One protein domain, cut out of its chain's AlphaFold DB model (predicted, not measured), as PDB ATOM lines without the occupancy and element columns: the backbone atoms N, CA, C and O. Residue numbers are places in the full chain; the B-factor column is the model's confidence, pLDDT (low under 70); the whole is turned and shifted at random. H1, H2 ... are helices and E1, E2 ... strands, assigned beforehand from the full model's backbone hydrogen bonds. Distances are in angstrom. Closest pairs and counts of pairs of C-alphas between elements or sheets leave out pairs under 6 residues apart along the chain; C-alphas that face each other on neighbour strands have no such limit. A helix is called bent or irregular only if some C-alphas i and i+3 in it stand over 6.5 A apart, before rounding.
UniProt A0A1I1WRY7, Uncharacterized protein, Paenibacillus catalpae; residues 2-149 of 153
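Overview. This is residues 2 to 149 of the 153 residues of an uncharacterized protein of Paenibacillus catalpae (UniProt A0A1I1WRY7). A strongly twisted four-stranded sheet has the last part of one very long helix, H1, packed on one face and the short helix H5 on the opposite face, while residues 2 to 29 of H1 stick out from this body as a long arm. H2 folds back on the end of H1, and H3 packs on both H2 and H5. The printed part has 148 residues with five named helices and four named strands, in the order H1 H2 H3 E1 E2 E3 E4 H4 H5; the sheet order is E1 E2 E3 E4, antiparallel throughout, and the class is mixed, helices and strands. The whole is only just loose, close to extended, with a radius of gyration of the C-alphas of 21.7 A and spans of 82 by 31 by 23 A, the arm making the length.

Along the chain. The sheet holds E1, residues 76 to 88, 31.4 A long; E2, residues 91 to 102, 33.6 A; E3, residues 108 to 117, 27.6 A; and E4, residues 121 to 128, 20.0 A. E1 begins at C-alpha 76, (190.348, 195.213, 201.782), and bends by 74 degrees at residue 79. H1, residues 2 to 49, runs 69.0 A from C-alpha 2 at (190.344, 263.347, 172.870). H2 is residues 53 to 59, H3 residues 66 to 74, H4 residues 131 to 136 and H5 residues 140 to 148, ending at C-alpha 148, (179.956, 206.962, 208.302). H3 is irregular: C-alphas 71 and 74 are 7.3 A apart.

Arrangement. The strands form a meander, each the antiparallel neighbour of the one before, with E1 and E4 as edge strands. N 81 and O 98 are 2.9 A apart between E1 and E2, N 97 and O 112 2.8 A between E2 and E3, and N 113 and O 126 2.9 A between E3 and E4, each within hydrogen-bond range. H1 is on the sheet with its residues 30 to 49; its closest C-alphas to E1 are those of Gln 49 and Leu 77, 5.1 A. H5 lies on the opposite face, over E4 at a height over the sheet of 8.0 A, along the strands at 26 degrees on the local plane. H4 only grazes the sheet with residues 133 to 136. H1 and H2 form a helical hairpin and touch, closest at the C-alphas of Ala 47 and Ala 56, 5.0 A, at a shallow tilt of 18 degrees, opposite ways; H1 touches H2 with residues 40 to 48 alone. H2 touches H3 at a steep tilt of 57 degrees, closest at the C-alphas of Tyr 53 and Arg 66, 5.8 A. H3 touches H5, closest at the C-alphas of Ser 68 and Ala 146, 5.6 A. H1 and H5 are apart. In H2, H4 and H5 every O i to N i+4 pair is within hydrogen-bond range, in H1 43 of 44, and in H3 2 of 5, beside 4 of 6 O i to N i+3 pairs.

Size, cuts and confidence. The two C-alphas farthest apart, those of Lys 2 and Asp 104, are 81.6 A apart. Without residues 2 to 29, which stand free, the body spans 41 by 29 by 22 A. The printed part has no cut and no long link. The mean pLDDT of the printed part is 91.6, and residues 2 to 5 are under 70.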
ATOM      1  N   LYS A   2     189.516 264.586 172.838       58.44
ATOM      2  CA  LYS A   2     190.344 263.347 172.870       58.44
ATOM      3  C   LYS A   2     190.789 262.881 174.273       58.44
ATOM      4  O   LYS A   2     190.954 261.686 174.494       58.44
ATOM      5  N   SER A   3     190.971 263.802 175.219       61.72
ATOM      6  CA  SER A   3     191.499 263.499 176.560       61.72
ATOM      7  C   SER A   3     190.454 262.884 177.505       61.72
ATOM      8  O   SER A   3     190.792 262.015 178.300       61.72
ATOM      9  N   ILE A   4     189.175 263.259 177.361       67.06
ATOM     10  CA  ILE A   4     188.055 262.729 178.168       67.06
ATOM     11  C   ILE A   4     187.788 261.254 177.819       67.06
ATOM     12  O   ILE A   4     187.593 260.432 178.709       67.06
ATOM     13  N   GLY A   5     187.879 260.891 176.533       67.00
ATOM     14  CA  GLY A   5     187.744 259.498 176.085       67.00
ATOM     15  C   GLY A   5     188.865 258.580 176.589       67.00
ATOM     16  O   GLY A   5     188.607 257.431 176.933       67.00
ATOM     17  N   ARG A   6     190.100 259.093 176.708       74.69
ATOM     18  CA  ARG A   6     191.229 258.330 177.271       74.69
ATOM     19  C   ARG A   6     191.047 258.072 178.765       74.69
ATOM     20  O   ARG A   6     191.242 256.944 179.195       74.69
ATOM     21  N   ILE A   7     190.634 259.080 179.537       81.38
ATOM     22  CA  ILE A   7     190.387 258.935 180.982       81.38
ATOM     23  C   ILE A   7     189.261 257.923 181.238       81.38
ATOM     24  O   ILE A   7     189.423 257.033 182.065       81.38
ATOM     25  N   SER A   8     188.166 257.996 180.473       79.00
ATOM     26  CA  SER A   8     187.064 257.026 180.554       79.00
ATOM     27  C   SER A   8     187.527 255.587 180.270       79.00
ATOM     28  O   SER A   8     187.227 254.675 181.040       79.00
ATOM     29  N   ALA A   9     188.345 255.387 179.229       83.94
ATOM     30  CA  ALA A   9     188.909 254.076 178.908       83.94
ATOM     31  C   ALA A   9     189.820 253.528 180.024       83.94
ATOM     32  O   ALA A   9     189.740 252.345 180.350       83.94
ATOM     33  N   PHE A  10     190.645 254.376 180.648       89.38
ATOM     34  CA  PHE A  10     191.482 253.975 181.784       89.38
ATOM     35  C   PHE A  10     190.655 253.571 183.011       89.38
ATOM     36  O   PHE A  10     190.958 252.555 183.634       89.38
ATOM     37  N   VAL A  11     189.597 254.321 183.338       90.31
ATOM     38  CA  VAL A  11     188.698 253.988 184.456       90.31
ATOM     39  C   VAL A  11     187.982 252.659 184.202       90.31
ATOM     40  O   VAL A  11     187.954 251.802 185.083       90.31
ATOM     41  N   MET A  12     187.467 252.443 182.988       91.00
ATOM     42  CA  MET A  12     186.804 251.190 182.616       91.00
ATOM     43  C   MET A  12     187.763 249.992 182.675       91.00
ATOM     44  O   MET A  12     187.404 248.945 183.213       91.00
ATOM     45  N   LEU A  13     188.996 250.158 182.181       92.88
ATOM     46  CA  LEU A  13     190.036 249.134 182.265       92.88
ATOM     47  C   LEU A  13     190.359 248.792 183.723       92.88
ATOM     48  O   LEU A  13     190.450 247.618 184.062       92.88
ATOM     49  N   PHE A  14     190.498 249.798 184.589       93.94
ATOM     50  CA  PHE A  14     190.794 249.590 186.005       93.94
ATOM     51  C   PHE A  14     189.668 248.835 186.722       93.94
ATOM     52  O   PHE A  14     189.942 247.898 187.471       93.94
ATOM     53  N   ILE A  15     188.405 249.183 186.448       92.81
ATOM     54  CA  ILE A  15     187.235 248.472 186.984       92.81
ATOM     55  C   ILE A  15     187.231 247.012 186.519       92.81
ATOM     56  O   ILE A  15     187.051 246.115 187.339       92.81
ATOM     57  N   LEU A  16     187.473 246.754 185.230       92.44
ATOM     58  CA  LEU A  16     187.578 245.392 184.696       92.44
ATOM     59  C   LEU A  16     188.708 244.605 185.366       92.44
ATOM     60  O   LEU A  16     188.515 243.449 185.734       92.44
ATOM     61  N   LEU A  17     189.868 245.229 185.573       93.75
ATOM     62  CA  LEU A  17     191.011 244.594 186.227       93.75
ATOM     63  C   LEU A  17     190.703 244.253 187.690       93.75
ATOM     64  O   LEU A  17     190.989 243.143 188.132       93.75
ATOM     65  N   ALA A  18     190.067 245.170 188.420       91.19
ATOM     66  CA  ALA A  18     189.612 244.927 189.786       91.19
ATOM     67  C   ALA A  18     188.595 243.775 189.846       91.19
ATOM     68  O   ALA A  18     188.707 242.906 190.709       91.19
ATOM     69  N   TRP A  19     187.659 243.712 188.895       91.31
ATOM     70  CA  TRP A  19     186.714 242.601 188.763       91.31
ATOM     71  C   TRP A  19     187.409 241.265 188.508       91.31
ATOM     72  O   TRP A  19     187.094 240.278 189.170       91.31
ATOM     73  N   VAL A  20     188.382 241.225 187.594       90.31
ATOM     74  CA  VAL A  20     189.169 240.014 187.321       90.31
ATOM     75  C   VAL A  20     189.926 239.570 188.570       90.31
ATOM     76  O   VAL A  20     189.888 238.390 188.909       90.31
ATOM     77  N   LEU A  21     190.565 240.492 189.293       88.81
ATOM     78  CA  LEU A  21     191.271 240.175 190.539       88.81
ATOM     79  C   LEU A  21     190.329 239.603 191.604       88.81
ATOM     80  O   LEU A  21     190.679 238.634 192.276       88.81
ATOM     81  N   LEU A  22     189.125 240.164 191.729       86.44
ATOM     82  CA  LEU A  22     188.116 239.701 192.678       86.44
ATOM     83  C   LEU A  22     187.624 238.293 192.308       86.44
ATOM     84  O   LEU A  22     187.597 237.407 193.163       86.44
ATOM     85  N   LEU A  23     187.333 238.050 191.027       84.31
ATOM     86  CA  LEU A  23     186.965 236.724 190.525       84.31
ATOM     87  C   LEU A  23     188.085 235.706 190.772       84.31
ATOM     88  O   LEU A  23     187.834 234.649 191.346       84.31
ATOM     89  N   VAL A  24     189.333 236.026 190.424       85.69
ATOM     90  CA  VAL A  24     190.480 235.133 190.659       85.69
ATOM     91  C   VAL A  24     190.668 234.852 192.150       85.69
ATOM     92  O   VAL A  24     190.905 233.706 192.523       85.69
ATOM     93  N   GLY A  25     190.511 235.853 193.017       81.75
ATOM     94  CA  GLY A  25     190.595 235.670 194.465       81.75
ATOM     95  C   GLY A  25     189.505 234.741 195.008       81.75
ATOM     96  O   GLY A  25     189.802 233.795 195.740       81.75
ATOM     97  N   CYS A  26     188.250 234.970 194.620       79.19
ATOM     98  CA  CYS A  26     187.111 234.168 195.069       79.19
ATOM     99  C   CYS A  26     187.154 232.734 194.522       79.19
ATOM    100  O   CYS A  26     187.120 231.781 195.303       79.19
ATOM    101  N   TYR A  27     187.279 232.563 193.204       84.19
ATOM    102  CA  TYR A  27     187.302 231.241 192.570       84.19
ATOM    103  C   TYR A  27     188.603 230.486 192.856       84.19
ATOM    104  O   TYR A  27     188.574 229.278 193.092       84.19
ATOM    105  N   GLY A  28     189.736 231.188 192.921       87.81
ATOM    106  CA  GLY A  28     191.022 230.595 193.279       87.81
ATOM    107  C   GLY A  28     191.006 230.016 194.691       87.81
ATOM    108  O   GLY A  28     191.460 228.892 194.897       87.81
ATOM    109  N   LYS A  29     190.406 230.723 195.660       89.31
ATOM    110  CA  LYS A  29     190.240 230.210 197.028       89.31
ATOM    111  C   LYS A  29     189.438 228.909 197.050       89.31
ATOM    112  O   LYS A  29     189.848 227.968 197.727       89.31
ATOM    113  N   VAL A  30     188.325 228.844 196.318       91.75
ATOM    114  CA  VAL A  30     187.498 227.630 196.227       91.75
ATOM    115  C   VAL A  30     188.302 226.472 195.638       91.75
ATOM    116  O   VAL A  30     188.309 225.384 196.208       91.75
ATOM    117  N   GLU A  31     189.049 226.701 194.559       93.31
ATOM    118  CA  GLU A  31     189.825 225.638 193.916       93.31
ATOM    119  C   GLU A  31     190.940 225.099 194.826       93.31
ATOM    120  O   GLU A  31     191.120 223.886 194.941       93.31
ATOM    121  N   VAL A  32     191.628 225.969 195.574       93.88
ATOM    122  CA  VAL A  32     192.611 225.535 196.584       93.88
ATOM    123  C   VAL A  32     191.963 224.652 197.654       93.88
ATOM    124  O   VAL A  32     192.547 223.643 198.059       93.88
ATOM    125  N   GLN A  33     190.755 224.994 198.107       94.31
ATOM    126  CA  GLN A  33     190.020 224.185 199.084       94.31
ATOM    127  C   GLN A  33     189.642 222.814 198.518       94.31
ATOM    128  O   GLN A  33     189.836 221.806 199.200       94.31
ATOM    129  N   LYS A  34     189.181 222.755 197.262       96.19
ATOM    130  CA  LYS A  34     188.869 221.494 196.567       96.19
ATOM    131  C   LYS A  34     190.101 220.606 196.449       96.19
ATOM    132  O   LYS A  34     190.053 219.451 196.860       96.19
ATOM    133  N   ILE A  35     191.232 221.156 196.004       96.25
ATOM    134  CA  ILE A  35     192.499 220.417 195.905       96.25
ATOM    135  C   ILE A  35     192.932 219.881 197.274       96.25
ATOM    136  O   ILE A  35     193.372 218.735 197.385       96.25
ATOM    137  N   LYS A  36     192.811 220.691 198.332       96.25
ATOM    138  CA  LYS A  36     193.163 220.269 199.693       96.25
ATOM    139  C   LYS A  36     192.270 219.122 200.175       96.25
ATOM    140  O   LYS A  36     192.791 218.141 200.700       96.25
ATOM    141  N   ALA A  37     190.962 219.219 199.948       96.75
ATOM    142  CA  ALA A  37     190.003 218.167 200.269       96.75
ATOM    143  C   ALA A  37     190.299 216.859 199.516       96.75
ATOM    144  O   ALA A  37     190.390 215.799 200.134       96.75
ATOM    145  N   GLU A  38     190.521 216.940 198.200       98.19
ATOM    146  CA  GLU A  38     190.847 215.785 197.353       98.19
ATOM    147  C   GLU A  38     192.133 215.091 197.815       98.19
ATOM    148  O   GLU A  38     192.166 213.868 197.957       98.19
ATOM    149  N   ARG A  39     193.185 215.864 198.122       97.94
ATOM    150  CA  ARG A  39     194.450 215.324 198.640       97.94
ATOM    151  C   ARG A  39     194.276 214.656 199.997       97.94
ATOM    152  O   ARG A  39     194.775 213.552 200.190       97.94
ATOM    153  N   ASN A  40     193.571 215.290 200.929       97.62
ATOM    154  CA  ASN A  40     193.361 214.726 202.260       97.62
ATOM    155  C   ASN A  40     192.557 213.422 202.208       97.62
ATOM    156  O   ASN A  40     192.953 212.442 202.838       97.62
ATOM    157  N   ALA A  41     191.479 213.384 201.418       97.81
ATOM    158  CA  ALA A  41     190.708 212.165 201.190       97.81
ATOM    159  C   ALA A  41     191.571 211.067 200.545       97.81
ATOM    160  O   ALA A  41     191.540 209.919 200.984       97.81
ATOM    161  N   ALA A  42     192.409 211.418 199.564       98.31
ATOM    162  CA  ALA A  42     193.336 210.476 198.940       98.31
ATOM    163  C   ALA A  42     194.364 209.918 199.934       98.31
ATOM    164  O   ALA A  42     194.638 208.723 199.911       98.31
ATOM    165  N   HIS A  43     194.923 210.753 200.815       98.06
ATOM    166  CA  HIS A  43     195.866 210.309 201.843       98.06
ATOM    167  C   HIS A  43     195.219 209.356 202.847       98.06
ATOM    168  O   HIS A  43     195.821 208.336 203.175       98.06
ATOM    169  N   PHE A  44     193.993 209.649 203.285       97.62
ATOM    170  CA  PHE A  44     193.222 208.736 204.127       97.62
ATOM    171  C   PHE A  44     193.004 207.383 203.434       97.62
ATOM    172  O   PHE A  44     193.392 206.347 203.968       97.62
ATOM    173  N   LEU A  45     192.456 207.387 202.212       97.88
ATOM    174  CA  LEU A  45     192.172 206.160 201.459       97.88
ATOM    175  C   LEU A  45     193.446 205.365 201.149       97.88
ATOM    176  O   LEU A  45     193.430 204.138 201.201       97.88
ATOM    177  N   LYS A  46     194.563 206.048 200.889       98.12
ATOM    178  CA  LYS A  46     195.872 205.413 200.720       98.12
ATOM    179  C   LYS A  46     196.338 204.717 201.994       98.12
ATOM    180  O   LYS A  46     196.775 203.576 201.916       98.12
ATOM    181  N   ALA A  47     196.229 205.375 203.147       97.31
ATOM    182  CA  ALA A  47     196.607 204.783 204.427       97.31
ATOM    183  C   ALA A  47     195.748 203.548 204.748       97.31
ATOM    184  O   ALA A  47     196.281 202.517 205.151       97.31
ATOM    185  N   VAL A  48     194.441 203.611 204.470       96.19
ATOM    186  CA  VAL A  48     193.526 202.464 204.583       96.19
ATOM    187  C   VAL A  48     193.921 201.325 203.634       96.19
ATOM    188  O   VAL A  48     194.039 200.185 204.075       96.19
ATOM    189  N   GLN A  49     194.174 201.620 202.352       96.56
ATOM    190  CA  GLN A  49     194.618 200.634 201.354       96.56
ATOM    191  C   GLN A  49     195.932 199.954 201.771       96.56
ATOM    192  O   GLN A  49     196.104 198.753 201.583       96.56
ATOM    193  N   GLN A  50     196.858 200.716 202.357       96.25
ATOM    194  CA  GLN A  50     198.142 200.225 202.867       96.25
ATOM    195  C   GLN A  50     198.041 199.573 204.254       96.25
ATOM    196  O   GLN A  50     199.053 199.122 204.782       96.25
ATOM    197  N   GLN A  51     196.841 199.528 204.845       94.75
ATOM    198  CA  GLN A  51     196.579 199.034 206.200       94.75
ATOM    199  C   GLN A  51     197.384 199.754 207.297       94.75
ATOM    200  O   GLN A  51     197.579 199.227 208.393       94.75
ATOM    201  N   ASN A  52     197.819 200.988 207.032       96.25
ATOM    202  CA  ASN A  52     198.425 201.866 208.025       96.25
ATOM    203  C   ASN A  52     197.317 202.591 208.807       96.25
ATOM    204  O   ASN A  52     197.015 203.760 208.561       96.25
ATOM    205  N   TYR A  53     196.656 201.864 209.711       95.12
ATOM    206  CA  TYR A  53     195.456 202.356 210.396       95.12
ATOM    207  C   TYR A  53     195.724 203.525 211.347       95.12
ATOM    208  O   TYR A  53     194.868 204.398 211.469       95.12
ATOM    209  N   ASP A  54     196.910 203.602 211.955       95.94
ATOM    210  CA  ASP A  54     197.288 204.746 212.794       95.94
ATOM    211  C   ASP A  54     197.382 206.030 211.953       95.94
ATOM    212  O   ASP A  54     196.848 207.080 212.327       95.94
ATOM    213  N   GLU A  55     197.987 205.944 210.760       96.62
ATOM    214  CA  GLU A  55     197.989 207.071 209.829       96.62
ATOM    215  C   GLU A  55     196.572 207.386 209.340       96.62
ATOM    216  O   GLU A  55     196.188 208.555 209.343       96.62
ATOM    217  N   ALA A  56     195.773 206.381 208.973       96.50
ATOM    218  CA  ALA A  56     194.400 206.591 208.518       96.50
ATOM    219  C   ALA A  56     193.573 207.369 209.554       96.50
ATOM    220  O   ALA A  56     192.985 208.396 209.214       96.50
ATOM    221  N   VAL A  57     193.612 206.962 210.825       95.75
ATOM    222  CA  VAL A  57     192.945 207.669 211.931       95.75
ATOM    223  C   VAL A  57     193.429 209.119 212.035       95.75
ATOM    224  O   VAL A  57     192.614 210.037 212.083       95.75
ATOM    225  N   SER A  58     194.742 209.369 211.964       95.44
ATOM    226  CA  SER A  58     195.297 210.736 212.049       95.44
ATOM    227  C   SER A  58     194.856 211.665 210.898       95.44
ATOM    228  O   SER A  58     194.772 212.897 211.039       95.44
ATOM    229  N   ARG A  59     194.587 211.076 209.725       94.62
ATOM    230  CA  ARG A  59     194.164 211.775 208.503       94.62
ATOM    231  C   ARG A  59     192.655 211.983 208.446       94.62
ATOM    232  O   ARG A  59     192.211 212.838 207.678       94.62
ATOM    233  N   PHE A  60     191.893 211.251 209.251       94.94
ATOM    234  CA  PHE A  60     190.451 211.392 209.339       94.94
ATOM    235  C   PHE A  60     190.069 212.644 210.142       94.94
ATOM    236  O   PHE A  60     190.787 213.095 211.033       94.94
ATOM    237  N   GLY A  61     188.965 213.276 209.753       89.19
ATOM    238  CA  GLY A  61     188.476 214.535 210.321       89.19
ATOM    239  C   GLY A  61     187.404 214.366 211.395       89.19
ATOM    240  O   GLY A  61     186.791 215.356 211.783       89.19
ATOM    241  N   GLY A  62     187.122 213.136 211.821       85.81
ATOM    242  CA  GLY A  62     186.058 212.800 212.766       85.81
ATOM    243  C   GLY A  62     186.470 211.694 213.739       85.81
ATOM    244  O   GLY A  62     187.614 211.239 213.691       85.81
ATOM    245  N   PRO A  63     185.554 211.262 214.624       85.56
ATOM    246  CA  PRO A  63     185.800 210.133 215.508       85.56
ATOM    247  C   PRO A  63     185.920 208.860 214.665       85.56
ATOM    248  O   PRO A  63     184.953 208.411 214.062       85.56
ATOM    249  N   LEU A  64     187.128 208.317 214.599       92.12
ATOM    250  CA  LEU A  64     187.436 207.032 213.989       92.12
ATOM    251  C   LEU A  64     188.549 206.415 214.814       92.12
ATOM    252  O   LEU A  64     189.592 207.036 215.011       92.12
ATOM    253  N   ASP A  65     188.326 205.213 215.311       91.44
ATOM    254  CA  ASP A  65     189.319 204.486 216.076       91.44
ATOM    255  C   ASP A  65     189.979 203.397 215.220       91.44
ATOM    256  O   ASP A  65     189.474 202.948 214.186       91.44
ATOM    257  N   ARG A  66     191.161 202.981 215.668       92.75
ATOM    258  CA  ARG A  66     191.956 201.955 214.997       92.75
ATOM    259  C   ARG A  66     191.249 200.599 214.979       92.75
ATOM    260  O   ARG A  66     191.381 199.875 213.996       92.75
ATOM    261  N   GLU A  67     190.542 200.243 216.049       92.06
ATOM    262  CA  GLU A  67     189.900 198.935 216.202       92.06
ATOM    263  C   GLU A  67     188.790 198.757 215.158       92.06
ATOM    264  O   GLU A  67     188.713 197.721 214.498       92.06
ATOM    265  N   SER A  68     187.999 199.806 214.923       91.19
ATOM    266  CA  SER A  68     186.983 199.859 213.871       91.19
ATOM    267  C   SER A  68     187.577 199.615 212.482       91.19
ATOM    268  O   SER A  68     187.028 198.830 211.713       91.19
ATOM    269  N   LEU A  69     188.738 200.201 212.163       91.56
ATOM    270  CA  LEU A  69     189.422 199.939 210.889       91.56
ATOM    271  C   LEU A  69     190.044 198.537 210.810       91.56
ATOM    272  O   LEU A  69     190.123 197.961 209.726       91.56
ATOM    273  N   GLN A  70     190.485 197.976 211.937       90.50
ATOM    274  CA  GLN A  70     191.041 196.624 211.989       90.50
ATOM    275  C   GLN A  70     189.983 195.544 211.747       90.50
ATOM    276  O   GLN A  70     190.307 194.520 211.149       90.50
ATOM    277  N   LYS A  71     188.725 195.775 212.143       88.81
ATOM    278  CA  LYS A  71     187.607 194.860 211.846       88.81
ATOM    279  C   LYS A  71     187.400 194.674 210.337       88.81
ATOM    280  O   LYS A  71     187.080 193.581 209.888       88.81
ATOM    281  N   LEU A  72     187.761 195.682 209.537       87.56
ATOM    282  CA  LEU A  72     187.667 195.662 208.074       87.56
ATOM    283  C   LEU A  72     188.746 194.809 207.382       87.56
ATOM    284  O   LEU A  72     188.821 194.803 206.158       87.56
ATOM    285  N   GLN A  73     189.613 194.089 208.103       83.75
ATOM    286  CA  GLN A  73     190.674 193.280 207.480       83.75
ATOM    287  C   GLN A  73     190.154 192.211 206.508       83.75
ATOM    288  O   GLN A  73     190.850 191.890 205.543       83.75
ATOM    289  N   LEU A  74     188.936 191.708 206.732       85.44
ATOM    290  CA  LEU A  74     188.255 190.752 205.851       85.44
ATOM    291  C   LEU A  74     187.757 191.392 204.541       85.44
ATOM    292  O   LEU A  74     187.423 190.686 203.592       85.44
ATOM    293  N   MET A  75     187.724 192.727 204.467       92.25
ATOM    294  CA  MET A  75     187.300 193.498 203.303       92.25
ATOM    295  C   MET A  75     188.316 194.602 202.998       92.25
ATOM    296  O   MET A  75     188.268 195.721 203.511       92.25
ATOM    297  N   ARG A  76     189.252 194.303 202.102       93.62
ATOM    298  CA  ARG A  76     190.348 195.213 201.782       93.62
ATOM    299  C   ARG A  76     189.937 196.220 200.722       93.62
ATOM    300  O   ARG A  76     189.453 195.852 199.655       93.62
ATOM    301  N   LEU A  77     190.217 197.496 200.972       96.31
ATOM    302  CA  LEU A  77     190.233 198.508 199.920       96.31
ATOM    303  C   LEU A  77     191.438 198.231 199.012       96.31
ATOM    304  O   LEU A  77     192.576 198.413 199.433       96.31
ATOM    305  N   VAL A  78     191.200 197.796 197.777       96.56
ATOM    306  CA  VAL A  78     192.271 197.439 196.828       96.56
ATOM    307  C   VAL A  78     192.578 198.552 195.839       96.56
ATOM    308  O   VAL A  78     193.700 198.642 195.340       96.56
ATOM    309  N   LYS A  79     191.608 199.425 195.560       97.69
ATOM    310  CA  LYS A  79     191.781 200.575 194.668       97.69
ATOM    311  C   LYS A  79     190.829 201.695 195.057       97.69
ATOM    312  O   LYS A  79     189.711 201.453 195.496       97.69
ATOM    313  N   TYR A  80     191.257 202.929 194.833       98.00
ATOM    314  CA  TYR A  80     190.388 204.095 194.871       98.00
ATOM    315  C   TYR A  80     190.686 205.002 193.675       98.00
ATOM    316  O   TYR A  80     191.794 205.006 193.134       98.00
ATOM    317  N   SER A  81     189.687 205.747 193.210       98.06
ATOM    318  CA  SER A  81     189.830 206.655 192.068       98.06
ATOM    319  C   SER A  81     188.737 207.718 192.057       98.06
ATOM    320  O   SER A  81     187.814 207.671 192.866       98.06
ATOM    321  N   GLY A  82     188.840 208.687 191.145       96.56
ATOM    322  CA  GLY A  82     187.763 209.652 190.907       96.56
ATOM    323  C   GLY A  82     187.431 210.534 192.110       96.56
ATOM    324  O   GLY A  82     186.290 210.963 192.229       96.56
ATOM    325  N   ILE A  83     188.400 210.781 193.001       98.06
ATOM    326  CA  ILE A  83     188.211 211.654 194.161       98.06
ATOM    327  C   ILE A  83     187.995 213.076 193.653       98.06
ATOM    328  O   ILE A  83     188.888 213.657 193.034       98.06
ATOM    329  N   LYS A  84     186.804 213.618 193.900       97.88
ATOM    330  CA  LYS A  84     186.417 214.964 193.493       97.88
ATOM    331  C   LYS A  84     185.644 215.665 194.588       97.88
ATOM    332  O   LYS A  84     184.599 215.180 195.011       97.88
ATOM    333  N   ALA A  85     186.150 216.813 195.026       96.81
ATOM    334  CA  ALA A  85     185.434 217.672 195.957       96.81
ATOM    335  C   ALA A  85     184.395 218.516 195.206       96.81
ATOM    336  O   ALA A  85     184.627 218.962 194.077       96.81
ATOM    337  N   VAL A  86     183.249 218.746 195.834       94.88
ATOM    338  CA  VAL A  86     182.142 219.528 195.281       94.88
ATOM    339  C   VAL A  86     182.064 220.849 196.040       94.88
ATOM    340  O   VAL A  86     182.190 220.878 197.263       94.88
ATOM    341  N   PHE A  87     181.914 221.943 195.293       92.56
ATOM    342  CA  PHE A  87     181.546 223.235 195.858       92.56
ATOM    343  C   PHE A  87     180.039 223.392 195.683       92.56
ATOM    344  O   PHE A  87     179.574 223.405 194.544       92.56
ATOM    345  N   ASP A  88     179.317 223.459 196.793       89.69
ATOM    346  CA  ASP A  88     177.861 223.569 196.837       89.69
ATOM    347  C   ASP A  88     177.454 224.406 198.052       89.69
ATOM    348  O   ASP A  88     178.195 224.457 199.035       89.69
ATOM    349  N   ASP A  89     176.334 225.123 197.962       85.44
ATOM    350  CA  ASP A  89     175.812 225.989 199.032       85.44
ATOM    351  C   ASP A  89     176.862 226.927 199.670       85.44
ATOM    352  O   ASP A  89     176.860 227.219 200.867       85.44
ATOM    353  N   GLY A  90     177.802 227.418 198.855       85.94
ATOM    354  CA  GLY A  90     178.846 228.344 199.296       85.94
ATOM    355  C   GLY A  90     180.027 227.702 200.033       85.94
ATOM    356  O   GLY A  90     180.888 228.433 200.530       85.94
ATOM    357  N   CYS A  91     180.132 226.369 200.085       90.56
ATOM    358  CA  CYS A  91     181.254 225.681 200.722       90.56
ATOM    359  C   CYS A  91     181.777 224.470 199.935       90.56
ATOM    360  O   CYS A  91     181.080 223.827 199.159       90.56
ATOM    361  N   VAL A  92     183.046 224.123 200.172       93.56
ATOM    362  CA  VAL A  92     183.600 222.812 199.801       93.56
ATOM    363  C   VAL A  92     183.428 221.892 201.003       93.56
ATOM    364  O   VAL A  92     184.320 221.798 201.846       93.56
ATOM    365  N   CYS A  93     182.252 221.279 201.118       93.81
ATOM    366  CA  CYS A  93     181.866 220.486 202.290       93.81
ATOM    367  C   CYS A  93     181.775 218.982 202.017       93.81
ATOM    368  O   CYS A  93     181.729 218.191 202.956       93.81
ATOM    369  N   SER A  94     181.757 218.565 200.756       96.25
ATOM    370  CA  SER A  94     181.589 217.163 200.390       96.25
ATOM    371  C   SER A  94     182.323 216.825 199.099       96.25
ATOM    372  O   SER A  94     182.934 217.677 198.447       96.25
ATOM    373  N   GLY A  95     182.293 215.555 198.729       96.50
ATOM    374  CA  GLY A  95     182.815 215.089 197.464       96.50
ATOM    375  C   GLY A  95     182.443 213.650 197.178       96.50
ATOM    376  O   GLY A  95     181.689 213.019 197.918       96.50
ATOM    377  N   ARG A  96     182.958 213.138 196.067       97.69
ATOM    378  CA  ARG A  96     182.703 211.782 195.589       97.69
ATOM    379  C   ARG A  96     184.008 211.066 195.308       97.69
ATOM    380  O   ARG A  96     185.008 211.703 194.984       97.69
ATOM    381  N   ALA A  97     183.992 209.751 195.420       97.94
ATOM    382  CA  ALA A  97     185.090 208.873 195.056       97.94
ATOM    383  C   ALA A  97     184.528 207.551 194.528       97.94
ATOM    384  O   ALA A  97     183.350 207.254 194.691       97.94
ATOM    385  N   ARG A  98     185.385 206.738 193.920       98.12
ATOM    386  CA  ARG A  98     185.103 205.334 193.625       98.12
ATOM    387  C   ARG A  98     186.033 204.467 194.435       98.12
ATOM    388  O   ARG A  98     187.249 204.661 194.361       98.12
ATOM    389  N   LEU A  99     185.462 203.529 195.171       97.81
ATOM    390  CA  LEU A  99     186.180 202.611 196.041       97.81
ATOM    391  C   LEU A  99     186.000 201.199 195.505       97.81
ATOM    392  O   LEU A  99     184.884 200.770 195.233       97.81
ATOM    393  N   THR A 100     187.101 200.485 195.334       97.38
ATOM    394  CA  THR A 100     187.088 199.081 194.944       97.38
ATOM    395  C   THR A 100     187.533 198.257 196.134       97.38
ATOM    396  O   THR A 100     188.672 198.390 196.590       97.38
ATOM    397  N   PHE A 101     186.646 197.396 196.607       96.00
ATOM    398  CA  PHE A 101     186.898 196.501 197.725       96.00
ATOM    399  C   PHE A 101     187.020 195.058 197.252       96.00
ATOM    400  O   PHE A 101     186.435 194.678 196.240       96.00
ATOM    401  N   GLN A 102     187.769 194.258 198.001       94.06
ATOM    402  CA  GLN A 102     187.903 192.825 197.793       94.06
ATOM    403  C   GLN A 102     187.800 192.096 199.136       94.06
ATOM    404  O   GLN A 102     188.505 192.444 200.085       94.06
ATOM    405  N   SER A 103     186.926 191.094 199.192       90.19
ATOM    406  CA  SER A 103     186.807 190.115 200.280       90.19
ATOM    407  C   SER A 103     187.123 188.715 199.723       90.19
ATOM    408  O   SER A 103     188.053 188.581 198.928       90.19
ATOM    409  N   ASP A 104     186.344 187.689 200.068       86.62
ATOM    410  CA  ASP A 104     186.527 186.303 199.604       86.62
ATOM    411  C   ASP A 104     186.151 186.085 198.120       86.62
ATOM    412  O   ASP A 104     186.288 184.985 197.588       86.62
ATOM    413  N   GLY A 105     185.670 187.130 197.439       87.75
ATOM    414  CA  GLY A 105     185.143 187.076 196.078       87.75
ATOM    415  C   GLY A 105     185.790 188.057 195.088       87.75
ATOM    416  O   GLY A 105     186.889 188.579 195.316       87.75
ATOM    417  N   PRO A 106     185.122 188.312 193.944       91.00
ATOM    418  CA  PRO A 106     185.593 189.291 192.975       91.00
ATOM    419  C   PRO A 106     185.603 190.695 193.582       91.00
ATOM    420  O   PRO A 106     184.764 191.045 194.410       91.00
ATOM    421  N   ALA A 107     186.543 191.522 193.131       95.00
ATOM    422  CA  ALA A 107     186.608 192.904 193.571       95.00
ATOM    423  C   ALA A 107     185.384 193.693 193.073       95.00
ATOM    424  O   ALA A 107     185.068 193.685 191.881       95.00
ATOM    425  N   VAL A 108     184.722 194.413 193.976       95.25
ATOM    426  CA  VAL A 108     183.520 195.202 193.685       95.25
ATOM    427  C   VAL A 108     183.873 196.679 193.751       95.25
ATOM    428  O   VAL A 108     184.440 197.144 194.736       95.25
ATOM    429  N   THR A 109     183.551 197.426 192.692       96.25
ATOM    430  CA  THR A 109     183.711 198.886 192.667       96.25
ATOM    431  C   THR A 109     182.387 199.566 192.968       96.25
ATOM    432  O   THR A 109     181.376 199.257 192.342       96.25
ATOM    433  N   LEU A 110     182.428 200.507 193.903       95.62
ATOM    434  CA  LEU A 110     181.288 201.226 194.450       95.62
ATOM    435  C   LEU A 110     181.536 202.730 194.350       95.62
ATOM    436  O   LEU A 110     182.673 203.193 194.507       95.62
ATOM    437  N   ASP A 111     180.474 203.492 194.110       96.69
ATOM    438  CA  ASP A 111     180.528 204.940 194.269       96.69
ATOM    439  C   ASP A 111     180.444 205.276 195.762       96.69
ATOM    440  O   ASP A 111     179.689 204.674 196.526       96.69
ATOM    441  N   ALA A 112     181.241 206.248 196.185       97.12
ATOM    442  CA  ALA A 112     181.283 206.719 197.554       97.12
ATOM    443  C   ALA A 112     181.125 208.235 197.611       97.12
ATOM    444  O   ALA A 112     181.595 208.964 196.734       97.12
ATOM    445  N   VAL A 113     180.500 208.713 198.680       96.31
ATOM    446  CA  VAL A 113     180.370 210.134 199.002       96.31
ATOM    447  C   VAL A 113     181.135 210.394 200.285       96.31
ATOM    448  O   VAL A 113     181.049 209.614 201.227       96.31
ATOM    449  N   PHE A 114     181.887 211.486 200.340       96.06
ATOM    450  CA  PHE A 114     182.558 211.903 201.562       96.06
ATOM    451  C   PHE A 114     182.094 213.278 202.014       96.06
ATOM    452  O   PHE A 114     181.847 214.157 201.191       96.06
ATOM    453  N   ALA A 115     182.019 213.459 203.329       95.38
ATOM    454  CA  ALA A 115     181.779 214.746 203.963       95.38
ATOM    455  C   ALA A 115     183.063 215.227 204.641       95.38
ATOM    456  O   ALA A 115     183.808 214.454 205.256       95.38
ATOM    457  N   LEU A 116     183.335 216.517 204.505       95.19
ATOM    458  CA  LEU A 116     184.532 217.159 205.013       95.19
ATOM    459  C   LEU A 116     184.272 217.753 206.396       95.19
ATOM    460  O   LEU A 116     183.182 218.223 206.713       95.19
ATOM    461  N   ARG A 117     185.311 217.733 207.222       93.56
ATOM    462  CA  ARG A 117     185.360 218.368 208.541       93.56
ATOM    463  C   ARG A 117     186.480 219.406 208.560       93.56
ATOM    464  O   ARG A 117     187.028 219.782 207.517       93.56
ATOM    465  N   GLU A 118     186.811 219.884 209.755       89.44
ATOM    466  CA  GLU A 118     187.858 220.875 209.964       89.44
ATOM    467  C   GLU A 118     189.166 220.499 209.243       89.44
ATOM    468  O   GLU A 118     189.569 219.335 209.151       89.44
ATOM    469  N   GLY A 119     189.813 221.504 208.651       90.25
ATOM    470  CA  GLY A 119     191.038 221.308 207.880       90.25
ATOM    471  C   GLY A 119     190.846 220.626 206.518       90.25
ATOM    472  O   GLY A 119     191.854 220.300 205.887       90.25
ATOM    473  N   TYR A 120     189.605 220.460 206.041       93.25
ATOM    474  CA  TYR A 120     189.253 219.746 204.802       93.25
ATOM    475  C   TYR A 120     189.663 218.273 204.836       93.25
ATOM    476  O   TYR A 120     190.069 217.704 203.823       93.25
ATOM    477  N   LYS A 121     189.637 217.660 206.019       95.12
ATOM    478  CA  LYS A 121     189.797 216.214 206.171       95.12
ATOM    479  C   LYS A 121     188.455 215.535 205.917       95.12
ATOM    480  O   LYS A 121     187.420 216.081 206.294       95.12
ATOM    481  N   ALA A 122     188.462 214.349 205.316       93.56
ATOM    482  CA  ALA A 122     187.255 213.533 205.258       93.56
ATOM    483  C   ALA A 122     186.900 213.098 206.682       93.56
ATOM    484  O   ALA A 122     187.738 212.515 207.364       93.56
ATOM    485  N   GLY A 123     185.705 213.440 207.150       92.69
ATOM    486  CA  GLY A 123     185.183 212.970 208.434       92.69
ATOM    487  C   GLY A 123     184.067 211.947 208.288       92.69
ATOM    488  O   GLY A 123     183.644 211.397 209.297       92.69
ATOM    489  N   GLN A 124     183.591 211.724 207.060       94.69
ATOM    490  CA  GLN A 124     182.744 210.598 206.681       94.69
ATOM    491  C   GLN A 124     183.089 210.163 205.253       94.69
ATOM    492  O   GLN A 124     183.344 211.042 204.427       94.69
ATOM    493  N   ILE A 125     183.094 208.858 204.945       95.38
ATOM    494  CA  ILE A 125     183.246 208.327 203.571       95.38
ATOM    495  C   ILE A 125     182.332 207.111 203.361       95.38
ATOM    496  O   ILE A 125     182.702 205.984 203.674       95.38
ATOM    497  N   CYS A 126     181.154 207.325 202.786       94.50
ATOM    498  CA  CYS A 126     180.105 206.309 202.695       94.50
ATOM    499  C   CYS A 126     180.107 205.690 201.318       94.50
ATOM    500  O   CYS A 126     179.997 206.411 200.327       94.50
ATOM    501  N   ALA A 127     180.239 204.372 201.259       94.50
ATOM    502  CA  ALA A 127     180.158 203.621 200.023       94.50
ATOM    503  C   ALA A 127     178.706 203.186 199.804       94.50
ATOM    504  O   ALA A 127     178.138 202.468 200.627       94.50
ATOM    505  N   GLY A 128     178.115 203.629 198.696       91.69
ATOM    506  CA  GLY A 128     176.788 203.203 198.275       91.69
ATOM    507  C   GLY A 128     176.888 201.941 197.424       91.69
ATOM    508  O   GLY A 128     177.705 201.869 196.504       91.69
ATOM    509  N   ALA A 129     176.047 200.953 197.717       89.44
ATOM    510  CA  ALA A 129     175.978 199.708 196.957       89.44
ATOM    511  C   ALA A 129     174.542 199.383 196.548       89.44
ATOM    512  O   ALA A 129     173.610 199.524 197.345       89.44
ATOM    513  N   THR A 130     174.366 198.887 195.320       89.62
ATOM    514  CA  THR A 130     173.083 198.322 194.879       89.62
ATOM    515  C   THR A 130     172.760 197.037 195.648       89.62
ATOM    516  O   THR A 130     173.623 196.455 196.311       89.62
ATOM    517  N   LYS A 131     171.515 196.549 195.553       86.94
ATOM    518  CA  LYS A 131     171.101 195.306 196.229       86.94
ATOM    519  C   LYS A 131     171.970 194.116 195.817       86.94
ATOM    520  O   LYS A 131     172.371 193.333 196.670       86.94
ATOM    521  N   GLU A 132     172.301 194.015 194.535       87.25
ATOM    522  CA  GLU A 132     173.145 192.957 193.978       87.25
ATOM    523  C   GLU A 132     174.579 193.066 194.503       87.25
ATOM    524  O   GLU A 132     175.181 192.066 194.882       87.25
ATOM    525  N   GLN A 133     175.116 194.285 194.589       88.94
ATOM    526  CA  GLN A 133     176.460 194.518 195.115       88.94
ATOM    527  C   GLN A 133     176.554 194.191 196.608       88.94
ATOM    528  O   GLN A 133     177.522 193.562 197.018       88.94
ATOM    529  N   ARG A 134     175.541 194.530 197.416       86.12
ATOM    530  CA  ARG A 134     175.517 194.195 198.854       86.12
ATOM    531  C   ARG A 134     175.584 192.688 199.116       86.12
ATOM    532  O   ARG A 134     176.181 192.281 200.105       86.12
ATOM    533  N   LEU A 135     175.025 191.864 198.224       86.25
ATOM    534  CA  LEU A 135     175.137 190.402 198.313       86.25
ATOM    535  C   LEU A 135     176.564 189.906 198.040       86.25
ATOM    536  O   LEU A 135     176.978 188.902 198.608       86.25
ATOM    537  N   LEU A 136     177.312 190.605 197.182       86.94
ATOM    538  CA  LEU A 136     178.706 190.277 196.865       86.94
ATOM    539  C   LEU A 136     179.682 190.754 197.945       86.94
ATOM    540  O   LEU A 136     180.766 190.191 198.074       86.94
ATOM    541  N   ILE A 137     179.315 191.795 198.699       88.75
ATOM    542  CA  ILE A 137     180.170 192.392 199.723       88.75
ATOM    543  C   ILE A 137     179.396 192.729 201.012       88.75
ATOM    544  O   ILE A 137     179.214 193.896 201.360       88.75
ATOM    545  N   PRO A 138     178.932 191.715 201.763       86.81
ATOM    546  CA  PRO A 138     178.132 191.938 202.969       86.81
ATOM    547  C   PRO A 138     178.887 192.726 204.055       86.81
ATOM    548  O   PRO A 138     178.271 193.456 204.828       86.81
ATOM    549  N   GLN A 139     180.223 192.654 204.068       90.62
ATOM    550  CA  GLN A 139     181.083 193.396 204.998       90.62
ATOM    551  C   GLN A 139     181.102 194.915 204.740       90.62
ATOM    552  O   GLN A 139     181.643 195.673 205.544       90.62
ATOM    553  N   LEU A 140     180.490 195.400 203.653       91.12
ATOM    554  CA  LEU A 140     180.388 196.834 203.375       91.12
ATOM    555  C   LEU A 140     179.640 197.596 204.478       91.12
ATOM    556  O   LEU A 140     179.931 198.767 204.726       91.12
ATOM    557  N   ALA A 141     178.706 196.933 205.167       90.12
ATOM    558  CA  ALA A 141     178.010 197.516 206.307       90.12
ATOM    559  C   ALA A 141     178.991 197.927 207.416       90.12
ATOM    560  O   ALA A 141     178.859 199.010 207.974       90.12
ATOM    561  N   GLU A 142     180.024 197.123 207.682       92.00
ATOM    562  CA  GLU A 142     181.043 197.434 208.690       92.00
ATOM    563  C   GLU A 142     181.870 198.657 208.293       92.00
ATOM    564  O   GLU A 142     182.175 199.497 209.140       92.00
ATOM    565  N   TRP A 143     182.183 198.803 206.999       93.25
ATOM    566  CA  TRP A 143     182.823 200.012 206.483       93.25
ATOM    567  C   TRP A 143     181.953 201.235 206.745       93.25
ATOM    568  O   TRP A 143     182.411 202.191 207.363       93.25
ATOM    569  N   ASN A 144     180.689 201.198 206.324       93.00
ATOM    570  CA  ASN A 144     179.785 202.330 206.502       93.00
ATOM    571  C   ASN A 144     179.553 202.636 207.999       93.00
ATOM    572  O   ASN A 144     179.576 203.799 208.393       93.00
ATOM    573  N   ILE A 145     179.468 201.632 208.875       91.56
ATOM    574  CA  ILE A 145     179.413 201.857 210.328       91.56
ATOM    575  C   ILE A 145     180.681 202.570 210.815       91.56
ATOM    576  O   ILE A 145     180.577 203.591 211.492       91.56
ATOM    577  N   ALA A 146     181.865 202.084 210.439       92.12
ATOM    578  CA  ALA A 146     183.134 202.629 210.913       92.12
ATOM    579  C   ALA A 146     183.392 204.059 210.417       92.12
ATOM    580  O   ALA A 146     183.784 204.924 211.196       92.12
ATOM    581  N   VAL A 147     183.187 204.321 209.123       92.31
ATOM    582  CA  VAL A 147     183.566 205.601 208.504       92.31
ATOM    583  C   VAL A 147     182.387 206.512 208.175       92.31
ATOM    584  O   VAL A 147     182.618 207.625 207.709       92.31
ATOM    585  N   CYS A 148     181.144 206.102 208.421       89.44
ATOM    586  CA  CYS A 148     179.956 206.962 208.302       89.44
ATOM    587  C   CYS A 148     179.086 207.027 209.548       89.44
ATOM    588  O   CYS A 148     178.331 207.991 209.686       89.44
ATOM    589  N   GLY A 149     179.216 206.067 210.463       84.62
ATOM    590  CA  GLY A 149     178.400 205.982 211.670       84.62
ATOM    591  C   GLY A 149     177.027 205.339 211.455       84.62
ATOM    592  O   GLY A 149     176.232 205.320 212.390       84.62
TER     593      GLY A 149